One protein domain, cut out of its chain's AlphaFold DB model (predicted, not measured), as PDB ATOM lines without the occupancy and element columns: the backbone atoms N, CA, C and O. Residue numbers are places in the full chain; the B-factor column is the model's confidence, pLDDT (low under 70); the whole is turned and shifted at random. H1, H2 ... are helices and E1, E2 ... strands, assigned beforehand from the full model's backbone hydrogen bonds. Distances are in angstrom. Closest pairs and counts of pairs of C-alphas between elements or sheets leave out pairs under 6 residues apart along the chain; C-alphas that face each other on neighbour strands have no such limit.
ATOM      1  N   LEU A   2     -33.889  18.410 -12.407       96.56
ATOM      2  CA  LEU A   2     -34.267  18.886 -11.062       96.56
ATOM      3  C   LEU A   2     -35.611  18.315 -10.573       96.56
ATOM      4  O   LEU A   2     -35.644  17.721  -9.506       96.56
ATOM      5  N   THR A   3     -36.682  18.409 -11.375       97.31
ATOM      6  CA  THR A   3     -38.004  17.836 -11.031       97.31
ATOM      7  C   THR A   3     -37.908  16.357 -10.665       97.31
ATOM      8  O   THR A   3     -38.248  15.988  -9.555       97.31
ATOM      9  N   LEU A   4     -37.298  15.538 -11.529       97.31
ATOM     10  CA  LEU A   4     -37.093  14.110 -11.255       97.31
ATOM     11  C   LEU A   4     -36.289  13.847  -9.972       97.31
ATOM     12  O   LEU A   4     -36.456  12.809  -9.343       97.31
ATOM     13  N   SER A   5     -35.376  14.747  -9.601       97.06
ATOM     14  CA  SER A   5     -34.586  14.601  -8.375       97.06
ATOM     15  C   SER A   5     -35.416  14.919  -7.134       97.06
ATOM     16  O   SER A   5     -35.368  14.147  -6.183       97.06
ATOM     17  N   LEU A   6     -36.210  15.991  -7.177       97.75
ATOM     18  CA  LEU A   6     -37.179  16.343  -6.136       97.75
ATOM     19  C   LEU A   6     -38.208  15.222  -5.938       97.75
ATOM     20  O   LEU A   6     -38.385  14.757  -4.815       97.75
ATOM     21  N   ASP A   7     -38.784  14.712  -7.030       97.38
ATOM     22  CA  ASP A   7     -39.787  13.641  -6.999       97.38
ATOM     23  C   ASP A   7     -39.228  12.358  -6.368       97.38
ATOM     24  O   ASP A   7     -39.846  11.777  -5.480       97.38
ATOM     25  N   ARG A   8     -38.024  11.925  -6.779       97.94
ATOM     26  CA  ARG A   8     -37.377  10.723  -6.218       97.94
ATOM     27  C   ARG A   8     -37.028  10.863  -4.741       97.94
ATOM     28  O   ARG A   8     -37.044   9.864  -4.030       97.94
ATOM     29  N   LEU A   9     -36.653  12.064  -4.303       97.50
ATOM     30  CA  LEU A   9     -36.323  12.334  -2.903       97.50
ATOM     31  C   LEU A   9     -37.572  12.605  -2.053       97.50
ATOM     32  O   LEU A   9     -37.465  12.630  -0.830       97.50
ATOM     33  N   GLY A  10     -38.740  12.803  -2.675       97.75
ATOM     34  CA  GLY A  10     -39.961  13.208  -1.981       97.75
ATOM     35  C   GLY A  10     -39.845  14.594  -1.340       97.75
ATOM     36  O   GLY A  10     -40.457  14.842  -0.304       97.75
ATOM     37  N   LEU A  11     -39.030  15.482  -1.921       97.94
ATOM     38  CA  LEU A  11     -38.750  16.814  -1.386       97.94
ATOM     39  C   LEU A  11     -39.377  17.895  -2.263       97.94
ATOM     40  O   LEU A  11     -39.340  17.813  -3.487       97.94
ATOM     41  N   ALA A  12     -39.894  18.947  -1.630       97.44
ATOM     42  CA  ALA A  12     -40.329  20.158  -2.327       97.44
ATOM     43  C   ALA A  12     -39.152  21.102  -2.640       97.44
ATOM     44  O   ALA A  12     -39.161  21.791  -3.661       97.44
ATOM     45  N   THR A  13     -38.126  21.084  -1.784       98.31
ATOM     46  CA  THR A  13     -36.972  21.985  -1.835       98.31
ATOM     47  C   THR A  13     -35.690  21.211  -1.545       98.31
ATOM     48  O   THR A  13     -35.663  20.387  -0.633       98.31
ATOM     49  N   LEU A  14     -34.621  21.481  -2.299       98.31
ATOM     50  CA  LEU A  14     -33.262  21.054  -1.940       98.31
ATOM     51  C   LEU A  14     -32.529  22.196  -1.232       98.31
ATOM     52  O   LEU A  14     -32.579  23.331  -1.700       98.31
ATOM     53  N   ASP A  15     -31.770  21.907  -0.178       98.19
ATOM     54  CA  ASP A  15     -30.908  22.923   0.442       98.19
ATOM     55  C   ASP A  15     -29.854  23.433  -0.548       98.19
ATOM     56  O   ASP A  15     -29.633  24.636  -0.676       98.19
ATOM     57  N   VAL A  16     -29.237  22.516  -1.299       98.12
ATOM     58  CA  VAL A  16     -28.214  22.832  -2.300       98.12
ATOM     59  C   VAL A  16     -28.376  21.941  -3.532       98.12
ATOM     60  O   VAL A  16     -28.496  20.723  -3.410       98.12
ATOM     61  N   CYS A  17     -28.299  22.530  -4.727       98.38
ATOM     62  CA  CYS A  17     -28.184  21.796  -5.992       98.38
ATOM     63  C   CYS A  17     -26.860  22.120  -6.705       98.38
ATOM     64  O   CYS A  17     -26.566  23.282  -6.970       98.38
ATOM     65  N   LEU A  18     -26.062  21.103  -7.050       98.56
ATOM     66  CA  LEU A  18     -24.768  21.293  -7.720       98.56
ATOM     67  C   LEU A  18     -24.849  20.960  -9.213       98.56
ATOM     68  O   LEU A  18     -25.337  19.895  -9.590       98.56
ATOM     69  N   LEU A  19     -24.298  21.832 -10.058       98.19
ATOM     70  CA  LEU A  19     -23.990  21.497 -11.446       98.19
ATOM     71  C   LEU A  19     -22.803  20.531 -11.471       98.19
ATOM     72  O   LEU A  19     -21.729  20.860 -10.969       98.19
ATOM     73  N   HIS A  20     -22.999  19.335 -12.022       97.62
ATOM     74  CA  HIS A  20     -22.007  18.266 -11.944       97.62
ATOM     75  C   HIS A  20     -21.073  18.249 -13.158       97.62
ATOM     76  O   HIS A  20     -21.536  18.088 -14.284       97.62
ATOM     77  N   ASN A  21     -19.771  18.393 -12.891       96.50
ATOM     78  CA  ASN A  21     -18.637  18.316 -13.815       96.50
ATOM     79  C   ASN A  21     -18.867  19.066 -15.137       96.50
ATOM     80  O   ASN A  21     -18.788  18.462 -16.212       96.50
ATOM     81  N   PRO A  22     -19.178  20.378 -15.097       96.69
ATOM     82  CA  PRO A  22     -19.434  21.125 -16.320       96.69
ATOM     83  C   PRO A  22     -18.206  21.160 -17.246       96.69
ATOM     84  O   PRO A  22     -18.365  21.328 -18.456       96.69
ATOM     85  N   GLU A  23     -16.994  20.970 -16.710       95.44
ATOM     86  CA  GLU A  23     -15.740  20.934 -17.468       95.44
ATOM     87  C   GLU A  23     -15.690  19.883 -18.587       95.44
ATOM     88  O   GLU A  23     -14.873  20.037 -19.489       95.44
ATOM     89  N   TYR A  24     -16.577  18.878 -18.614       93.25
ATOM     90  CA  TYR A  24     -16.651  17.931 -19.737       93.25
ATOM     91  C   TYR A  24     -16.883  18.615 -21.085       93.25
ATOM     92  O   TYR A  24     -16.428  18.117 -22.111       93.25
ATOM     93  N   PHE A  25     -17.510  19.794 -21.085       92.75
ATOM     94  CA  PHE A  25     -17.587  20.625 -22.280       92.75
ATOM     95  C   PHE A  25     -16.200  21.062 -22.790       92.75
ATOM     96  O   PHE A  25     -15.958  21.083 -23.996       92.75
ATOM     97  N   LEU A  26     -15.284  21.413 -21.881       92.06
ATOM     98  CA  LEU A  26     -13.907  21.771 -22.223       92.06
ATOM     99  C   LEU A  26     -13.093  20.535 -22.624       92.06
ATOM    100  O   LEU A  26     -12.315  20.630 -23.568       92.06
ATOM    101  N   SER A  27     -13.304  19.390 -21.964       87.56
ATOM    102  CA  SER A  27     -12.687  18.111 -22.348       87.56
ATOM    103  C   SER A  27     -13.007  17.749 -23.798       87.56
ATOM    104  O   SER A  27     -12.107  17.473 -24.587       87.56
ATOM    105  N   GLU A  28     -14.285  17.809 -24.182       86.69
ATOM    106  CA  GLU A  28     -14.725  17.533 -25.552       86.69
ATOM    107  C   GLU A  28     -14.110  18.527 -26.549       86.69
ATOM    108  O   GLU A  28     -13.547  18.122 -27.566       86.69
ATOM    109  N   ALA A  29     -14.129  19.825 -26.228       84.81
ATOM    110  CA  ALA A  29     -13.537  20.856 -27.077       84.81
ATOM    111  C   ALA A  29     -12.015  20.690 -27.258       84.81
ATOM    112  O   ALA A  29     -11.505  20.973 -28.337       84.81
ATOM    113  N   ALA A  30     -11.298  20.215 -26.236       80.31
ATOM    114  CA  ALA A  30      -9.856  19.976 -26.293       80.31
ATOM    115  C   ALA A  30      -9.478  18.756 -27.153       80.31
ATOM    116  O   ALA A  30      -8.376  18.711 -27.697       80.31
ATOM    117  N   HIS A  31     -10.375  17.774 -27.290       76.50
ATOM    118  CA  HIS A  31     -10.161  16.598 -28.141       76.50
ATOM    119  C   HIS A  31     -10.368  16.876 -29.635       76.50
ATOM    120  O   HIS A  31      -9.846  16.142 -30.472       76.50
ATOM    121  N   HIS A  32     -11.093  17.938 -29.984       73.62
ATOM    122  CA  HIS A  32     -11.227  18.395 -31.361       73.62
ATOM    123  C   HIS A  32     -10.130  19.436 -31.660       73.62
ATOM    124  O   HIS A  32     -10.219  20.572 -31.206       73.62
ATOM    125  N   GLU A  33      -9.101  19.054 -32.432       53.88
ATOM    126  CA  GLU A  33      -7.859  19.804 -32.755       53.88
ATOM    127  C   GLU A  33      -8.034  21.182 -33.456       53.88
ATOM    128  O   GLU A  33      -7.135  21.666 -34.139       53.88
ATOM    129  N   SER A  34      -9.187  21.845 -33.357       51.00
ATOM    130  CA  SER A  34      -9.507  23.061 -34.125       51.00
ATOM    131  C   SER A  34     -10.127  24.198 -33.308       51.00
ATOM    132  O   SER A  34     -10.514  25.217 -33.879       51.00
ATOM    133  N   GLY A  35     -10.242  24.057 -31.986       58.78
ATOM    134  CA  GLY A  35     -10.795  25.098 -31.121       58.78
ATOM    135  C   GLY A  35      -9.721  26.000 -30.517       58.78
ATOM    136  O   GLY A  35      -8.845  25.528 -29.800       58.78
ATOM    137  N   ASP A  36      -9.825  27.313 -30.728       81.19
ATOM    138  CA  ASP A  36      -9.139  28.290 -29.877       81.19
ATOM    139  C   ASP A  36      -9.642  28.116 -28.430       81.19
ATOM    140  O   ASP A  36     -10.828  28.321 -28.138       81.19
ATOM    141  N   LEU A  37      -8.749  27.709 -27.519       82.81
ATOM    142  CA  LEU A  37      -9.060  27.464 -26.105       82.81
ATOM    143  C   LEU A  37      -9.710  28.678 -25.432       82.81
ATOM    144  O   LEU A  37     -10.529  28.512 -24.526       82.81
ATOM    145  N   VAL A  38      -9.378  29.894 -25.870       86.62
ATOM    146  CA  VAL A  38     -10.002  31.119 -25.365       86.62
ATOM    147  C   VAL A  38     -11.481  31.139 -25.746       86.62
ATOM    148  O   VAL A  38     -12.334  31.322 -24.880       86.62
ATOM    149  N   ILE A  39     -11.804  30.860 -27.012       89.88
ATOM    150  CA  ILE A  39     -13.190  30.807 -27.502       89.88
ATOM    151  C   ILE A  39     -13.979  29.708 -26.783       89.88
ATOM    152  O   ILE A  39     -15.112  29.945 -26.352       89.88
ATOM    153  N   ALA A  40     -13.385  28.523 -26.608       91.75
ATOM    154  CA  ALA A  40     -14.014  27.418 -25.889       91.75
ATOM    155  C   ALA A  40     -14.327  27.796 -24.431       91.75
ATOM    156  O   ALA A  40     -15.440  27.564 -23.954       91.75
ATOM    157  N   ARG A  41     -13.389  28.455 -23.738       92.81
ATOM    158  CA  ARG A  41     -13.594  28.951 -22.369       92.81
ATOM    159  C   ARG A  41     -14.673  30.027 -22.301       92.81
ATOM    160  O   ARG A  41     -15.537  29.956 -21.431       92.81
ATOM    161  N   GLU A  42     -14.705  30.981 -23.227       94.62
ATOM    162  CA  GLU A  42     -15.778  31.984 -23.257       94.62
ATOM    163  C   GLU A  42     -17.154  31.353 -23.510       94.62
ATOM    164  O   GLU A  42     -18.141  31.706 -22.861       94.62
ATOM    165  N   ALA A  43     -17.242  30.370 -24.409       95.38
ATOM    166  CA  ALA A  43     -18.470  29.612 -24.620       95.38
ATOM    167  C   ALA A  43     -18.887  28.814 -23.373       95.38
ATOM    168  O   ALA A  43     -20.078  28.769 -23.051       95.38
ATOM    169  N   PHE A  44     -17.924  28.232 -22.657       96.88
ATOM    170  CA  PHE A  44     -18.152  27.525 -21.402       96.88
ATOM    171  C   PHE A  44     -18.789  28.432 -20.344       96.88
ATOM    172  O   PHE A  44     -19.874  28.122 -19.857       96.88
ATOM    173  N   TYR A  45     -18.186  29.582 -20.023       97.88
ATOM    174  CA  TYR A  45     -18.725  30.452 -18.969       97.88
ATOM    175  C   TYR A  45     -20.052  31.109 -19.349       97.88
ATOM    176  O   TYR A  45     -20.909  31.281 -18.486       97.88
ATOM    177  N   ARG A  46     -20.289  31.370 -20.639       97.88
ATOM    178  CA  ARG A  46     -21.613  31.784 -21.127       97.88
ATOM    179  C   ARG A  46     -22.686  30.727 -20.833       97.88
ATOM    180  O   ARG A  46     -23.796  31.061 -20.434       97.88
ATOM    181  N   ARG A  47     -22.362  29.442 -21.019       98.06
ATOM    182  CA  ARG A  47     -23.263  28.325 -20.687       98.06
ATOM    183  C   ARG A  47     -23.455  28.169 -19.181       98.06
ATOM    184  O   ARG A  47     -24.567  27.879 -18.749       98.06
ATOM    185  N   ILE A  48     -22.407  28.395 -18.388       98.69
ATOM    186  CA  ILE A  48     -22.515  28.445 -16.924       98.69
ATOM    187  C   ILE A  48     -23.495  29.539 -16.495       98.69
ATOM    188  O   ILE A  48     -24.395  29.256 -15.711       98.69
ATOM    189  N   GLU A  49     -23.379  30.752 -17.038       98.75
ATOM    190  CA  GLU A  49     -24.296  31.857 -16.726       98.75
ATOM    191  C   GLU A  49     -25.757  31.497 -17.046       98.75
ATOM    192  O   GLU A  49     -26.651  31.745 -16.238       98.75
ATOM    193  N   GLN A  50     -26.011  30.828 -18.175       98.62
ATOM    194  CA  GLN A  50     -27.349  30.329 -18.522       98.62
ATOM    195  C   GLN A  50     -27.862  29.286 -17.517       98.62
ATOM    196  O   GLN A  50     -29.012  29.355 -17.081       98.62
ATOM    197  N   ALA A  51     -27.014  28.335 -17.118       98.62
ATOM    198  CA  ALA A  51     -27.367  27.336 -16.110       98.62
ATOM    199  C   ALA A  51     -27.639  27.979 -14.739       98.62
ATOM    200  O   ALA A  51     -28.572  27.587 -14.040       98.62
ATOM    201  N   PHE A  52     -26.864  28.997 -14.369       98.81
ATOM    202  CA  PHE A  52     -27.050  29.748 -13.132       98.81
ATOM    203  C   PHE A  52     -28.307  30.611 -13.169       98.81
ATOM    204  O   PHE A  52     -29.031  30.638 -12.187       98.81
ATOM    205  N   THR A  53     -28.650  31.202 -14.314       98.81
ATOM    206  CA  THR A  53     -29.930  31.910 -14.502       98.81
ATOM    207  C   THR A  53     -31.107  30.961 -14.274       98.81
ATOM    208  O   THR A  53     -32.071  31.302 -13.589       98.81
ATOM    209  N   PHE A  54     -31.011  29.725 -14.777       98.62
ATOM    210  CA  PHE A  54     -31.991  28.697 -14.447       98.62
ATOM    211  C   PHE A  54     -32.022  28.420 -12.937       98.62
ATOM    212  O   PHE A  54     -33.107  28.453 -12.364       98.62
ATOM    213  N   PHE A  55     -30.886  28.196 -12.270       98.69
ATOM    214  CA  PHE A  55     -30.885  27.961 -10.822       98.69
ATOM    215  C   PHE A  55     -31.472  29.122 -10.019       98.69
ATOM    216  O   PHE A  55     -32.329  28.870  -9.181       98.69
ATOM    217  N   GLU A  56     -31.114  30.368 -10.314       98.69
ATOM    218  CA  GLU A  56     -31.693  31.543  -9.653       98.69
ATOM    219  C   GLU A  56     -33.223  31.579  -9.798       98.69
ATOM    220  O   GLU A  56     -33.937  31.799  -8.822       98.69
ATOM    221  N   SER A  57     -33.759  31.232 -10.976       98.31
ATOM    222  CA  SER A  57     -35.215  31.100 -11.148       98.31
ATOM    223  C   SER A  57     -35.828  29.997 -10.271       98.31
ATOM    224  O   SER A  57     -36.959  30.125  -9.805       98.31
ATOM    225  N   GLN A  58     -35.095  28.904 -10.029       98.50
ATOM    226  CA  GLN A  58     -35.552  27.812  -9.168       98.50
ATOM    227  C   GLN A  58     -35.427  28.160  -7.681       98.50
ATOM    228  O   GLN A  58     -36.232  27.665  -6.891       98.50
ATOM    229  N   VAL A  59     -34.479  29.030  -7.313       98.44
ATOM    230  CA  VAL A  59     -34.411  29.631  -5.975       98.44
ATOM    231  C   VAL A  59     -35.608  30.540  -5.743       98.44
ATOM    232  O   VAL A  59     -36.313  30.375  -4.752       98.44
ATOM    233  N   ALA A  60     -35.910  31.433  -6.688       97.62
ATOM    234  CA  ALA A  60     -37.088  32.298  -6.608       97.62
ATOM    235  C   ALA A  60     -38.400  31.493  -6.515       97.62
ATOM    236  O   ALA A  60     -39.340  31.903  -5.838       97.62
ATOM    237  N   ALA A  61     -38.451  30.318  -7.151       97.81
ATOM    238  CA  ALA A  61     -39.569  29.379  -7.054       97.81
ATOM    239  C   ALA A  61     -39.575  28.523  -5.766       97.81
ATOM    240  O   ALA A  61     -40.450  27.670  -5.616       97.81
ATOM    241  N   GLY A  62     -38.599  28.686  -4.866       98.12
ATOM    242  CA  GLY A  62     -38.489  27.939  -3.608       98.12
ATOM    243  C   GLY A  62     -38.121  26.460  -3.766       98.12
ATOM    244  O   GLY A  62     -38.263  25.686  -2.822       98.12
ATOM    245  N   ARG A  63     -37.662  26.031  -4.947       98.56
ATOM    246  CA  ARG A  63     -37.338  24.621  -5.246       98.56
ATOM    247  C   ARG A  63     -35.917  24.239  -4.848       98.56
ATOM    248  O   ARG A  63     -35.620  23.058  -4.681       98.56
ATOM    249  N   ILE A  64     -35.040  25.227  -4.719       98.31
ATOM    250  CA  ILE A  64     -33.683  25.086  -4.194       98.31
ATOM    251  C   ILE A  64     -33.363  26.296  -3.306       98.31
ATOM    252  O   ILE A  64     -33.841  27.386  -3.601       98.31
ATOM    253  N   SER A  65     -32.581  26.134  -2.239       98.25
ATOM    254  CA  SER A  65     -32.187  27.268  -1.378       98.25
ATOM    255  C   SER A  65     -30.883  27.914  -1.851       98.25
ATOM    256  O   SER A  65     -30.784  29.134  -1.940       98.25
ATOM    257  N   TYR A  66     -29.899  27.091  -2.216       98.62
ATOM    258  CA  TYR A  66     -28.631  27.507  -2.808       98.62
ATOM    259  C   TYR A  66     -28.263  26.604  -3.985       98.62
ATOM    260  O   TYR A  66     -28.802  25.505  -4.169       98.62
ATOM    261  N   TYR A  67     -27.295  27.042  -4.783       98.81
ATOM    262  CA  TYR A  67     -26.694  26.203  -5.809       98.81
ATOM    263  C   TYR A  67     -25.176  26.327  -5.835       98.81
ATOM    264  O   TYR A  67     -24.562  27.152  -5.152       98.81
ATOM    265  N   GLY A  68     -24.561  25.453  -6.620       98.69
ATOM    266  CA  GLY A  68     -23.121  25.354  -6.690       98.69
ATOM    267  C   GLY A  68     -22.618  24.596  -7.901       98.69
ATOM    268  O   GLY A  68     -23.377  24.230  -8.800       98.69
ATOM    269  N   VAL A  69     -21.317  24.330  -7.906       98.81
ATOM    270  CA  VAL A  69     -20.644  23.534  -8.938       98.81
ATOM    271  C   VAL A  69     -19.842  22.430  -8.266       98.81
ATOM    272  O   VAL A  69     -19.165  22.663  -7.273       98.81
ATOM    273  N   SER A  70     -19.906  21.228  -8.823       98.56
ATOM    274  CA  SER A  70     -18.958  20.149  -8.562       98.56
ATOM    275  C   SER A  70     -18.005  20.083  -9.742       98.56
ATOM    276  O   SER A  70     -18.457  19.757 -10.834       98.56
ATOM    277  N   SER A  71     -16.724  20.391  -9.544       97.94
ATOM    278  CA  SER A  71     -15.728  20.393 -10.620       97.94
ATOM    279  C   SER A  71     -14.433  19.722 -10.182       97.94
ATOM    280  O   SER A  71     -13.886  20.016  -9.119       97.94
ATOM    281  N   ASN A  72     -13.921  18.830 -11.027       95.81
ATOM    282  CA  ASN A  72     -12.641  18.156 -10.827       95.81
ATOM    283  C   ASN A  72     -11.448  19.034 -11.225       95.81
ATOM    284  O   ASN A  72     -10.329  18.753 -10.811       95.81
ATOM    285  N   THR A  73     -11.671  20.077 -12.030       96.19
ATOM    286  CA  THR A  73     -10.603  20.883 -12.644       96.19
ATOM    287  C   THR A  73     -10.585  22.337 -12.177       96.19
ATOM    288  O   THR A  73      -9.777  23.123 -12.665       96.19
ATOM    289  N   VAL A  74     -11.416  22.708 -11.196       97.62
ATOM    290  CA  VAL A  74     -11.432  24.070 -10.621       97.62
ATOM    291  C   VAL A  74     -10.139  24.440  -9.900       97.62
ATOM    292  O   VAL A  74      -9.867  25.616  -9.693       97.62
ATOM    293  N   THR A  75      -9.325  23.450  -9.530       96.62
ATOM    294  CA  THR A  75      -8.000  23.631  -8.920       96.62
ATOM    295  C   THR A  75      -6.860  23.377  -9.908       96.62
ATOM    296  O   THR A  75      -5.703  23.310  -9.499       96.62
ATOM    297  N   ALA A  76      -7.167  23.133 -11.187       94.88
ATOM    298  CA  ALA A  76      -6.155  22.822 -12.188       94.88
ATOM    299  C   ALA A  76      -5.314  24.057 -12.534       94.88
ATOM    300  O   ALA A  76      -5.768  25.196 -12.395       94.88
ATOM    301  N   ASP A  77      -4.103  23.806 -13.031       92.75
ATOM    302  CA  ASP A  77      -3.243  24.846 -13.584       92.75
ATOM    303  C   ASP A  77      -3.972  25.610 -14.711       92.75
ATOM    304  O   ASP A  77      -4.591  24.966 -15.564       92.75
ATOM    305  N   PRO A  78      -3.905  26.952 -14.763       89.69
ATOM    306  CA  PRO A  78      -4.583  27.747 -15.790       89.69
ATOM    307  C   PRO A  78      -4.215  27.417 -17.244       89.69
ATOM    308  O   PRO A  78      -4.985  27.729 -18.161       89.69
ATOM    309  N   SER A  79      -3.057  26.796 -17.483       89.75
ATOM    310  CA  SER A  79      -2.642  26.310 -18.805       89.75
ATOM    311  C   SER A  79      -3.352  25.018 -19.227       89.75
ATOM    312  O   SER A  79      -3.389  24.705 -20.416       89.75
ATOM    313  N   ASN A  80      -3.968  24.281 -18.296       91.12
ATOM    314  CA  ASN A  80      -4.729  23.076 -18.615       91.12
ATOM    315  C   ASN A  80      -5.980  23.440 -19.435       91.12
ATOM    316  O   ASN A  80      -6.782  24.283 -19.030       91.12
ATOM    317  N   ALA A  81      -6.171  22.778 -20.578       90.56
ATOM    318  CA  ALA A  81      -7.306  22.998 -21.474       90.56
ATOM    319  C   ALA A  81      -8.670  22.879 -20.766       90.56
ATOM    320  O   ALA A  81      -9.593  23.633 -21.075       90.56
ATOM    321  N   GLU A  82      -8.769  22.008 -19.762       92.56
ATOM    322  CA  GLU A  82      -9.988  21.746 -18.990       92.56
ATOM    323  C   GLU A  82     -10.117  22.610 -17.725       92.56
ATOM    324  O   GLU A  82     -11.062  22.435 -16.952       92.56
ATOM    325  N   ALA A  83      -9.164  23.512 -17.464       93.75
ATOM    326  CA  ALA A  83      -9.159  24.324 -16.252       93.75
ATOM    327  C   ALA A  83     -10.398  25.219 -16.162       93.75
ATOM    328  O   ALA A  83     -10.723  25.972 -17.087       93.75
ATOM    329  N   THR A  84     -11.043  25.185 -14.998       95.56
ATOM    330  CA  THR A  84     -12.097  26.129 -14.623       95.56
ATOM    331  C   THR A  84     -11.597  27.048 -13.505       95.56
ATOM    332  O   THR A  84     -10.560  26.798 -12.898       95.56
ATOM    333  N   SER A  85     -12.290  28.159 -13.263       97.12
ATOM    334  CA  SER A  85     -11.861  29.206 -12.339       97.12
ATOM    335  C   SER A  85     -13.030  29.662 -11.482       97.12
ATOM    336  O   SER A  85     -14.070  30.074 -12.005       97.12
ATOM    337  N   LEU A  86     -12.850  29.620 -10.161       98.50
ATOM    338  CA  LEU A  86     -13.890  29.980  -9.201       98.50
ATOM    339  C   LEU A  86     -14.364  31.434  -9.361       98.50
ATOM    340  O   LEU A  86     -15.564  31.676  -9.325       98.50
ATOM    341  N   SER A  87     -13.466  32.390  -9.605       98.19
ATOM    342  CA  SER A  87     -13.816  33.795  -9.852       98.19
ATOM    343  C   SER A  87     -14.722  33.957 -11.064       98.19
ATOM    344  O   SER A  87     -15.709  34.676 -10.993       98.19
ATOM    345  N   ARG A  88     -14.452  33.231 -12.152       97.88
ATOM    346  CA  ARG A  88     -15.298  33.279 -13.349       97.88
ATOM    347  C   ARG A  88     -16.663  32.623 -13.131       97.88
ATOM    348  O   ARG A  88     -17.654  33.104 -13.672       97.88
ATOM    349  N   LEU A  89     -16.733  31.551 -12.335       98.56
ATOM    350  CA  LEU A  89     -18.013  30.976 -11.900       98.56
ATOM    351  C   LEU A  89     -18.792  31.990 -11.047       98.56
ATOM    352  O   LEU A  89     -19.976  32.215 -11.274       98.56
ATOM    353  N   TYR A  90     -18.120  32.643 -10.103       98.38
ATOM    354  CA  TYR A  90     -18.714  33.661  -9.245       98.38
ATOM    355  C   TYR A  90     -19.243  34.863 -10.046       98.38
ATOM    356  O   TYR A  90     -20.383  35.280  -9.853       98.38
ATOM    357  N   ASP A  91     -18.475  35.363 -11.017       98.06
ATOM    358  CA  ASP A  91     -18.914  36.440 -11.910       98.06
ATOM    359  C   ASP A  91     -20.135  36.027 -12.745       98.06
ATOM    360  O   ASP A  91     -21.090  36.798 -12.858       98.06
ATOM    361  N   ALA A  92     -20.166  34.792 -13.257       98.56
ATOM    362  CA  ALA A  92     -21.331  34.258 -13.960       98.56
ATOM    363  C   ALA A  92     -22.579  34.201 -13.058       98.56
ATOM    364  O   ALA A  92     -23.683  34.484 -13.520       98.56
ATOM    365  N   ALA A  93     -22.428  33.884 -11.766       98.62
ATOM    366  CA  ALA A  93     -23.542  33.889 -10.815       98.62
ATOM    367  C   ALA A  93     -24.075  35.307 -10.570       98.62
ATOM    368  O   ALA A  93     -25.287  35.527 -10.579       98.62
ATOM    369  N   ARG A  94     -23.178  36.290 -10.429       98.25
ATOM    370  CA  ARG A  94     -23.554  37.707 -10.305       98.25
ATOM    371  C   ARG A  94     -24.299  38.211 -11.540       98.25
ATOM    372  O   ARG A  94     -25.315  38.891 -11.395       98.25
ATOM    373  N   SER A  95     -23.818  37.874 -12.736       98.44
ATOM    374  CA  SER A  95     -24.480  38.227 -13.998       98.44
ATOM    375  C   SER A  95     -25.861  37.581 -14.115       98.44
ATOM    376  O   SER A  95     -26.830  38.278 -14.417       98.44
ATOM    377  N   ALA A  96     -25.972  36.288 -13.794       98.62
ATOM    378  CA  ALA A  96     -27.236  35.556 -13.799       98.62
ATOM    379  C   ALA A  96     -28.285  36.197 -12.876       98.62
ATOM    380  O   ALA A  96     -29.381  36.526 -13.333       98.62
ATOM    381  N   ALA A  97     -27.942  36.463 -11.611       98.12
ATOM    382  CA  ALA A  97     -28.846  37.119 -10.665       98.12
ATOM    383  C   ALA A  97     -29.274  38.515 -11.150       98.12
ATOM    384  O   ALA A  97     -30.464  38.846 -11.156       98.12
ATOM    385  N   LYS A  98     -28.324  39.314 -11.656       97.94
ATOM    386  CA  LYS A  98     -28.611  40.640 -12.219       97.94
ATOM    387  C   LYS A  98     -29.568  40.568 -13.413       97.94
ATOM    388  O   LYS A  98     -30.438  41.426 -13.533       97.94
ATOM    389  N   SER A  99     -29.436  39.556 -14.276       97.62
ATOM    390  CA  SER A  99     -30.316  39.364 -15.440       97.62
ATOM    391  C   SER A  99     -31.783  39.125 -15.058       97.62
ATOM    392  O   SER A  99     -32.680  39.447 -15.835       97.62
ATOM    393  N   LEU A 100     -32.028  38.628 -13.842       97.31
ATOM    394  CA  LEU A 100     -33.357  38.405 -13.269       97.31
ATOM    395  C   LEU A 100     -33.813  39.544 -12.342       97.31
ATOM    396  O   LEU A 100     -34.854  39.432 -11.700       97.31
ATOM    397  N   GLY A 101     -33.047  40.637 -12.254       96.56
ATOM    398  CA  GLY A 101     -33.348  41.767 -11.372       96.56
ATOM    399  C   GLY A 101     -33.148  41.471  -9.883       96.56
ATOM    400  O   GLY A 101     -33.730  42.154  -9.045       96.56
ATOM    401  N   MET A 102     -32.345  40.459  -9.539       95.12
ATOM    402  CA  MET A 102     -32.060  40.083  -8.155       95.12
ATOM    403  C   MET A 102     -30.842  40.850  -7.625       95.12
ATOM    404  O   MET A 102     -29.839  41.010  -8.321       95.12
ATOM    405  N   GLU A 103     -30.907  41.301  -6.370       91.75
ATOM    406  CA  GLU A 103     -29.801  42.034  -5.731       91.75
ATOM    407  C   GLU A 103     -28.641  41.125  -5.301       91.75
ATOM    408  O   GLU A 103     -27.502  41.577  -5.181       91.75
ATOM    409  N   ARG A 104     -28.929  39.845  -5.043       94.75
ATOM    410  CA  ARG A 104     -27.969  38.842  -4.569       94.75
ATOM    411  C   ARG A 104     -28.129  37.555  -5.367       94.75
ATOM    412  O   ARG A 104     -29.250  37.187  -5.711       94.75
ATOM    413  N   HIS A 105     -27.009  36.887  -5.628       97.81
ATOM    414  CA  HIS A 105     -27.006  35.528  -6.162       97.81
ATOM    415  C   HIS A 105     -27.024  34.496  -5.030       97.81
ATOM    416  O   HIS A 105     -26.668  34.800  -3.889       97.81
ATOM    417  N   HIS A 106     -27.363  33.257  -5.373       98.56
ATOM    418  CA  HIS A 106     -27.433  32.116  -4.455       98.56
ATOM    419  C   HIS A 106     -26.406  31.022  -4.781       98.56
ATOM    420  O   HIS A 106     -26.468  29.915  -4.237       98.56
ATOM    421  N   PHE A 107     -25.427  31.323  -5.645       98.75
ATOM    422  CA  PHE A 107     -24.212  30.518  -5.749       98.75
ATOM    423  C   PHE A 107     -23.456  30.572  -4.421       98.75
ATOM    424  O   PHE A 107     -22.960  31.631  -4.038       98.75
ATOM    425  N   GLY A 108     -23.391  29.440  -3.724       98.44
ATOM    426  CA  GLY A 108     -22.815  29.372  -2.381       98.44
ATOM    427  C   GLY A 108     -21.962  28.139  -2.126       98.44
ATOM    428  O   GLY A 108     -21.417  28.010  -1.035       98.44
ATOM    429  N   VAL A 109     -21.845  27.223  -3.094       98.81
ATOM    430  CA  VAL A 109     -21.191  25.931  -2.868       98.81
ATOM    431  C   VAL A 109     -20.260  25.539  -4.015       98.81
ATOM    432  O   VAL A 109     -20.647  25.525  -5.183       98.81
ATOM    433  N   LEU A 110     -19.039  25.138  -3.674       98.81
ATOM    434  CA  LEU A 110     -18.098  24.493  -4.580       98.81
ATOM    435  C   LEU A 110     -17.741  23.111  -4.037       98.81
ATOM    436  O   LEU A 110     -17.331  22.978  -2.889       98.81
ATOM    437  N   GLN A 111     -17.853  22.082  -4.870       98.81
ATOM    438  CA  GLN A 111     -17.284  20.769  -4.596       98.81
ATOM    439  C   GLN A 111     -16.069  20.533  -5.495       98.81
ATOM    440  O   GLN A 111     -16.176  20.681  -6.713       98.81
ATOM    441  N   CYS A 112     -14.936  20.140  -4.914       98.31
ATOM    442  CA  CYS A 112     -13.719  19.821  -5.665       98.31
ATOM    443  C   CYS A 112     -12.885  18.716  -4.993       98.31
ATOM    444  O   CYS A 112     -13.002  18.521  -3.781       98.31
ATOM    445  N   PRO A 113     -12.028  17.999  -5.741       96.75
ATOM    446  CA  PRO A 113     -11.096  17.041  -5.155       96.75
ATOM    447  C   PRO A 113     -10.130  17.718  -4.191       96.75
ATOM    448  O   PRO A 113      -9.567  18.767  -4.503       96.75
ATOM    449  N   MET A 114      -9.932  17.109  -3.019       97.38
ATOM    450  CA  MET A 114      -8.812  17.450  -2.149       97.38
ATOM    451  C   MET A 114      -8.425  16.275  -1.252       97.38
ATOM    452  O   MET A 114      -9.267  15.670  -0.588       97.38
ATOM    453  N   ASN A 115      -7.132  15.973  -1.209       96.75
ATOM    454  CA  ASN A 115      -6.512  15.025  -0.282       96.75
ATOM    455  C   ASN A 115      -5.016  15.348  -0.155       96.75
ATOM    456  O   ASN A 115      -4.561  16.383  -0.636       96.75
ATOM    457  N   LEU A 116      -4.245  14.483   0.505       95.44
ATOM    458  CA  LEU A 116      -2.809  14.701   0.722       95.44
ATOM    459  C   LEU A 116      -1.996  14.883  -0.575       95.44
ATOM    460  O   LEU A 116      -0.966  15.550  -0.540       95.44
ATOM    461  N   TYR A 117      -2.453  14.317  -1.695       93.56
ATOM    462  CA  TYR A 117      -1.800  14.415  -3.006       93.56
ATOM    463  C   TYR A 117      -2.476  15.418  -3.947       93.56
ATOM    464  O   TYR A 117      -1.848  15.921  -4.868       93.56
ATOM    465  N   GLU A 118      -3.752  15.723  -3.726       94.19
ATOM    466  CA  GLU A 118      -4.527  16.673  -4.525       94.19
ATOM    467  C   GLU A 118      -4.731  17.961  -3.712       94.19
ATOM    468  O   GLU A 118      -5.824  18.228  -3.224       94.19
ATOM    469  N   ALA A 119      -3.675  18.760  -3.515       94.94
ATOM    470  CA  ALA A 119      -3.730  19.966  -2.669       94.94
ATOM    471  C   ALA A 119      -4.012  21.271  -3.437       94.94
ATOM    472  O   ALA A 119      -3.874  22.361  -2.877       94.94
ATOM    473  N   GLY A 120      -4.409  21.188  -4.712       95.50
ATOM    474  CA  GLY A 120      -4.522  22.352  -5.599       95.50
ATOM    475  C   GLY A 120      -5.431  23.462  -5.062       95.50
ATOM    476  O   GLY A 120      -5.127  24.637  -5.238       95.50
ATOM    477  N   ALA A 121      -6.486  23.115  -4.314       97.56
ATOM    478  CA  ALA A 121      -7.383  24.100  -3.709       97.56
ATOM    479  C   ALA A 121      -6.671  25.075  -2.745       97.56
ATOM    480  O   ALA A 121      -7.087  26.228  -2.638       97.56
ATOM    481  N   LEU A 122      -5.604  24.616  -2.075       97.38
ATOM    482  CA  LEU A 122      -4.784  25.381  -1.123       97.38
ATOM    483  C   LEU A 122      -3.461  25.884  -1.730       97.38
ATOM    484  O   LEU A 122      -2.894  26.870  -1.253       97.38
ATOM    485  N   MET A 123      -2.928  25.163  -2.719       95.12
ATOM    486  CA  MET A 123      -1.545  25.327  -3.182       95.12
ATOM    487  C   MET A 123      -1.420  25.964  -4.564       95.12
ATOM    488  O   MET A 123      -0.350  26.482  -4.868       95.12
ATOM    489  N   THR A 124      -2.465  25.937  -5.394       95.69
ATOM    490  CA  THR A 124      -2.399  26.388  -6.790       95.69
ATOM    491  C   THR A 124      -3.140  27.713  -6.961       95.69
ATOM    492  O   THR A 124      -4.374  27.730  -6.932       95.69
ATOM    493  N   PRO A 125      -2.426  28.836  -7.161       96.56
ATOM    494  CA  PRO A 125      -3.041  30.072  -7.618       96.56
ATOM    495  C   PRO A 125      -3.558  29.884  -9.049       96.56
ATOM    496  O   PRO A 125      -2.788  29.591  -9.963       96.56
ATOM    497  N   ASN A 126      -4.872  29.985  -9.237       96.62
ATOM    498  CA  ASN A 126      -5.506  29.826 -10.551       96.62
ATOM    499  C   ASN A 126      -6.781  30.672 -10.726       96.62
ATOM    500  O   ASN A 126      -7.478  30.596 -11.745       96.62
ATOM    501  N   THR A 127      -7.125  31.462  -9.711       96.56
ATOM    502  CA  THR A 127      -8.374  32.209  -9.661       96.56
ATOM    503  C   THR A 127      -8.178  33.599  -9.061       96.56
ATOM    504  O   THR A 127      -7.076  33.981  -8.666       96.56
ATOM    505  N   GLY A 128      -9.241  34.403  -9.049       94.06
ATOM    506  CA  GLY A 128      -9.168  35.818  -8.692       94.06
ATOM    507  C   GLY A 128      -8.493  36.677  -9.769       94.06
ATOM    508  O   GLY A 128      -8.294  36.243 -10.904       94.06
ATOM    509  N   MET A 129      -8.174  37.922  -9.406       90.06
ATOM    510  CA  MET A 129      -7.471  38.868 -10.282       90.06
ATOM    511  C   MET A 129      -6.080  38.325 -10.627       90.06
ATOM    512  O   MET A 129      -5.367  37.854  -9.739       90.06
ATOM    513  N   ASP A 130      -5.740  38.336 -11.917       88.75
ATOM    514  CA  ASP A 130      -4.476  37.827 -12.471       88.75
ATOM    515  C   ASP A 130      -4.101  36.402 -12.018       88.75
ATOM    516  O   ASP A 130      -2.929  36.026 -12.015       88.75
ATOM    517  N   GLN A 131      -5.107  35.602 -11.630       91.56
ATOM    518  CA  GLN A 131      -4.960  34.211 -11.184       91.56
ATOM    519  C   GLN A 131      -4.037  34.043  -9.961       91.56
ATOM    520  O   GLN A 131      -3.452  32.986  -9.751       91.56
ATOM    521  N   GLN A 132      -3.922  35.081  -9.127       94.38
ATOM    522  CA  GLN A 132      -3.024  35.112  -7.965       94.38
ATOM    523  C   GLN A 132      -3.642  34.551  -6.677       94.38
ATOM    524  O   GLN A 132      -3.023  34.620  -5.615       94.38
ATOM    525  N   LYS A 133      -4.877  34.044  -6.731       97.25
ATOM    526  CA  LYS A 133      -5.563  33.444  -5.583       97.25
ATOM    527  C   LYS A 133      -5.788  31.962  -5.795       97.25
ATOM    528  O   LYS A 133      -6.050  31.499  -6.907       97.25
ATOM    529  N   THR A 134      -5.712  31.238  -4.693       98.12
ATOM    530  CA  THR A 134      -6.141  29.847  -4.596       98.12
ATOM    531  C   THR A 134      -7.659  29.770  -4.441       98.12
ATOM    532  O   THR A 134      -8.329  30.751  -4.090       98.12
ATOM    533  N   VAL A 135      -8.221  28.590  -4.703       98.50
ATOM    534  CA  VAL A 135      -9.662  28.343  -4.572       98.50
ATOM    535  C   VAL A 135     -10.141  28.601  -3.142       98.50
ATOM    536  O   VAL A 135     -11.161  29.266  -2.969       98.50
ATOM    537  N   LEU A 136      -9.412  28.126  -2.126       98.56
ATOM    538  CA  LEU A 136      -9.817  28.295  -0.726       98.56
ATOM    539  C   LEU A 136      -9.782  29.763  -0.282       98.56
ATOM    540  O   LEU A 136     -10.721  30.213   0.371       98.56
ATOM    541  N   GLU A 137      -8.765  30.533  -0.682       98.31
ATOM    542  CA  GLU A 137      -8.685  31.963  -0.348       98.31
ATOM    543  C   GLU A 137      -9.855  32.756  -0.937       98.31
ATOM    544  O   GLU A 137     -10.462  33.582  -0.251       98.31
ATOM    545  N   LEU A 138     -10.182  32.517  -2.213       98.38
ATOM    546  CA  LEU A 138     -11.298  33.204  -2.854       98.38
ATOM    547  C   LEU A 138     -12.638  32.756  -2.259       98.38
ATOM    548  O   LEU A 138     -13.488  33.600  -1.984       98.38
ATOM    549  N   ALA A 139     -12.818  31.457  -2.012       98.50
ATOM    550  CA  ALA A 139     -14.041  30.934  -1.415       98.50
ATOM    551  C   ALA A 139     -14.305  31.529  -0.024       98.50
ATOM    552  O   ALA A 139     -15.419  31.965   0.252       98.50
ATOM    553  N   GLN A 140     -13.276  31.637   0.823       97.88
ATOM    554  CA  GLN A 140     -13.391  32.282   2.133       97.88
ATOM    555  C   GLN A 140     -13.771  33.761   2.023       97.88
ATOM    556  O   GLN A 140     -14.631  34.224   2.770       97.88
ATOM    557  N   ARG A 141     -13.152  34.497   1.091       97.44
ATOM    558  CA  ARG A 141     -13.446  35.920   0.872       97.44
ATOM    559  C   ARG A 141     -14.898  36.150   0.453       97.44
ATOM    560  O   ARG A 141     -15.518  37.090   0.936       97.44
ATOM    561  N   GLU A 142     -15.411  35.317  -0.449       97.12
ATOM    562  CA  GLU A 142     -16.749  35.480  -1.034       97.12
ATOM    563  C   GLU A 142     -17.848  34.708  -0.280       97.12
ATOM    564  O   GLU A 142     -19.010  34.746  -0.679       97.12
ATOM    565  N   GLY A 143     -17.511  34.002   0.807       97.31
ATOM    566  CA  GLY A 143     -18.477  33.243   1.607       97.31
ATOM    567  C   GLY A 143     -19.014  31.981   0.920       97.31
ATOM    568  O   GLY A 143     -20.167  31.609   1.131       97.31
ATOM    569  N   ILE A 144     -18.196  31.325   0.094       98.62
ATOM    570  CA  ILE A 144     -18.546  30.094  -0.626       98.62
ATOM    571  C   ILE A 144     -18.105  28.886   0.202       98.62
ATOM    572  O   ILE A 144     -16.936  28.760   0.568       98.62
ATOM    573  N   ALA A 145     -19.027  27.961   0.459       98.75
ATOM    574  CA  ALA A 145     -18.721  26.707   1.130       98.75
ATOM    575  C   ALA A 145     -17.951  25.760   0.199       98.75
ATOM    576  O   ALA A 145     -18.381  25.505  -0.929       98.75
ATOM    577  N   VAL A 146     -16.845  25.188   0.684       98.81
ATOM    578  CA  VAL A 146     -16.023  24.230  -0.067       98.81
ATOM    579  C   VAL A 146     -16.199  22.823   0.489       98.81
ATOM    580  O   VAL A 146     -15.878  22.538   1.644       98.81
ATOM    581  N   LEU A 147     -16.713  21.932  -0.352       98.69
ATOM    582  CA  LEU A 147     -16.935  20.521  -0.062       98.69
ATOM    583  C   LEU A 147     -15.845  19.726  -0.768       98.69
ATOM    584  O   LEU A 147     -15.848  19.616  -1.993       98.69
ATOM    585  N   VAL A 148     -14.928  19.135  -0.018       98.38
ATOM    586  CA  VAL A 148     -13.855  18.357  -0.635       98.38
ATOM    587  C   VAL A 148     -14.277  16.908  -0.831       98.38
ATOM    588  O   VAL A 148     -14.760  16.263   0.101       98.38
ATOM    589  N   ASN A 149     -14.121  16.382  -2.045       97.00
ATOM    590  CA  ASN A 149     -14.354  14.971  -2.350       97.00
ATOM    591  C   ASN A 149     -13.030  14.218  -2.570       97.00
ATOM    592  O   ASN A 149     -11.948  14.799  -2.600       97.00
ATOM    593  N   ARG A 150     -13.127  12.883  -2.665       94.75
ATOM    594  CA  ARG A 150     -11.980  11.954  -2.736       94.75
ATOM    595  C   ARG A 150     -10.978  12.091  -1.572       94.75
ATOM    596  O   ARG A 150      -9.779  11.936  -1.800       94.75
ATOM    597  N   PRO A 151     -11.427  12.273  -0.315       96.31
ATOM    598  CA  PRO A 151     -10.512  12.546   0.794       96.31
ATOM    599  C   PRO A 151      -9.515  11.412   1.066       96.31
ATOM    600  O   PRO A 151      -8.440  11.649   1.605       96.31
ATOM    601  N   LEU A 152      -9.874  10.179   0.687       94.75
ATOM    602  CA  LEU A 152      -9.078   8.975   0.918       94.75
ATOM    603  C   LEU A 152      -8.718   8.214  -0.362       94.75
ATOM    604  O   LEU A 152      -8.102   7.166  -0.258       94.75
ATOM    605  N   ASN A 153      -9.120   8.689  -1.541       91.69
ATOM    606  CA  ASN A 153      -8.850   8.038  -2.828       91.69
ATOM    607  C   ASN A 153      -7.988   8.974  -3.669       91.69
ATOM    608  O   ASN A 153      -8.505   9.676  -4.535       91.69
ATOM    609  N   ALA A 154      -6.699   9.008  -3.361       89.56
ATOM    610  CA  ALA A 154      -5.758   9.905  -4.001       89.56
ATOM    611  C   ALA A 154      -5.390   9.433  -5.407       89.56
ATOM    612  O   ALA A 154      -5.300   8.232  -5.675       89.56
ATOM    613  N   MET A 155      -5.104  10.390  -6.285       86.00
ATOM    614  CA  MET A 155      -4.516  10.148  -7.603       86.00
ATOM    615  C   MET A 155      -3.154  10.855  -7.697       86.00
ATOM    616  O   MET A 155      -3.083  11.951  -8.248       86.00
ATOM    617  N   PRO A 156      -2.062  10.261  -7.164       78.81
ATOM    618  CA  PRO A 156      -0.757  10.928  -7.094       78.81
ATOM    619  C   PRO A 156      -0.206  11.365  -8.457       78.81
ATOM    620  O   PRO A 156       0.442  12.396  -8.574       78.81
ATOM    621  N   THR A 157      -0.469  10.587  -9.508       74.00
ATOM    622  CA  THR A 157      -0.118  10.929 -10.889       74.00
ATOM    623  C   THR A 157      -1.232  10.496 -11.841       74.00
ATOM    624  O   THR A 157      -1.977   9.564 -11.544       74.00
ATOM    625  N   LYS A 158      -1.294  11.092 -13.042       64.56
ATOM    626  CA  LYS A 158      -2.245  10.678 -14.096       64.56
ATOM    627  C   LYS A 158      -2.036   9.236 -14.592       64.56
ATOM    628  O   LYS A 158      -2.922   8.693 -15.240       64.56
ATOM    629  N   LYS A 159      -0.861   8.638 -14.342       58.47
ATOM    630  CA  LYS A 159      -0.498   7.277 -14.788       58.47
ATOM    631  C   LYS A 159      -0.565   6.229 -13.673       58.47
ATOM    632  O   LYS A 159      -0.614   5.039 -13.967       58.47
ATOM    633  N   SER A 160      -0.521   6.645 -12.411       62.88
ATOM    634  CA  SER A 160      -0.664   5.753 -11.259       62.88
ATOM    635  C   SER A 160      -2.138   5.471 -11.008       62.88
ATOM    636  O   SER A 160      -2.947   6.395 -11.065       62.88
ATOM    637  N   GLY A 161      -2.474   4.221 -10.677       69.50
ATOM    638  CA  GLY A 161      -3.807   3.888 -10.183       69.50
ATOM    639  C   GLY A 161      -4.173   4.661  -8.910       69.50
ATOM    640  O   GLY A 161      -3.345   5.347  -8.303       69.50
ATOM    641  N   VAL A 162      -5.435   4.535  -8.500       83.06
ATOM    642  CA  VAL A 162      -5.934   5.138  -7.258       83.06
ATOM    643  C   VAL A 162      -5.154   4.587  -6.066       83.06
ATOM    644  O   VAL A 162      -4.969   3.379  -5.937       83.06
ATOM    645  N   LEU A 163      -4.728   5.486  -5.184       86.81
ATOM    646  CA  LEU A 163      -4.087   5.172  -3.917       86.81
ATOM    647  C   LEU A 163      -5.057   5.446  -2.769       86.81
ATOM    648  O   LEU A 163      -5.440   6.597  -2.536       86.81
ATOM    649  N   ARG A 164      -5.432   4.415  -2.009       90.31
ATOM    650  CA  ARG A 164      -6.227   4.591  -0.798       90.31
ATOM    651  C   ARG A 164      -5.341   5.069   0.347       90.31
ATOM    652  O   ARG A 164      -4.361   4.429   0.718       90.31
ATOM    653  N   LEU A 165      -5.738   6.170   0.970       91.75
ATOM    654  CA  LEU A 165      -5.116   6.697   2.182       91.75
ATOM    655  C   LEU A 165      -5.720   6.015   3.417       91.75
ATOM    656  O   LEU A 165      -6.430   6.637   4.198       91.75
TER     657      LEU A 165
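This is residues 2 to 165 of the 364 residues of the protein "Aldo_ket_red domain-containing protein" of Nitrospira sp (UniProt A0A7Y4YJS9). Look first for a small wall of four parallel strands, E1 to E4, strongly twisted and curled like part of a barrel, with the helices H3, H4 and H6 wrapped round the outer side of the curl. H2 folds back on the first part of the long H3 as a helical hairpin, the short H1 sits by the beginning of E1, and a tail from residue 150 on runs out past the end of E4. The printed part has 164 residues, with six named helices and four named strands in the order H1 E1 H2 H3 E2 H4 E3 H5 H6 E4; the sheet order is E1 E2 E3 E4, and the class is mixed, helices and strands. The whole is compact, with a radius of gyration of the C-alphas of 16.3 A, and rounded, with spans of 45 by 37 by 33 A.

Begin at the inner strands E2, residues 64 to 70, and E3, residues 107 to 113, which are parallel neighbours at 32 degrees; N 111 and O 69 are 2.8 A apart, within hydrogen-bond range. The edge strand E1, residues 14 to 20, is parallel to E2 at 26 degrees, with N 70 and O 19 at 2.8 A. The other edge strand, E4, residues 145 to 149, is parallel to E3 at 24 degrees, with N 147 and O 110 at 2.8 A. Outward from the sheet, find H4, residues 86 to 99, over E3 at a height of 10.1 A; with 2 of its C-alphas falling on E2, it is only just not over that strand. H4 runs along the strands, at 25 degrees to E3 on the local plane. H6, residues 135 to 142, is on the same face, over E4 at a height of 8.5 A. H4 touches H6 with its residues 86 to 87 alone, closest at the C-alphas of Leu 86 and Val 135, 6.5 A, at a tilt of 35.2 degrees that is only just steep. H3, residues 37 to 60, only grazes the sheet, with residues 48 to 59. H3 touches H4 with its residues 45 to 56 alone, at a steep tilt of 51 degrees, the same way; the closest C-alphas, of Thr 53 and Ala 96, are 4.6 A apart. H2, residues 24 to 31, is not on the sheet and forms a hairpin with H3, at a shallow tilt of 13 degrees, opposite ways; the closest C-alphas are those of Ala 29 and Ala 40, 6.7 A. H5, residues 120 to 123, touches H6, closest at the C-alphas of Ala 121 and Val 135, 4.9 A. H1, residues 2 to 9, touches no helix and only grazes the sheet. Three strand-helix-strand units, parallel neighbour strands joined through helices, have right-handed crossovers: E1, H2 H3, E2; E2, H4, E3; and E3, H5 H6, E4. Every O i to N i+4 pair is within hydrogen-bond range in H1, H2, H3, H4 and H6; H5 is too short for such a pair.

Find C-alpha 64 at (-33.683, 25.086, -4.194); from there E2 runs 16.1 A to C-alpha 70. E3 is 18.8 A long, E1 15.3 A and E4 13.0 A, ending at C-alpha 149 at (-14.354, 14.971, -2.350). H3 begins at C-alpha 37 at (-9.060, 27.464, -26.105) and runs 34.5 A, while H4 runs 19.9 A. H1, H2 and H6 are 10.7 A each, and H5 is 4.9 A.

The printed part has no cut, and its two farthest C-alphas, of Gly 101 and Ser 160, are 48.6 A apart. The links from E2 to H4, residues 71 to 85, and from H5 to H6 are long. In the tail, residues 153 to 154 pair antiparallel with residues 163 to 164. The mean pLDDT of the printed part is 93.8, and residues 33 to 35 and 158 to 161 are under 70 in this predicted model.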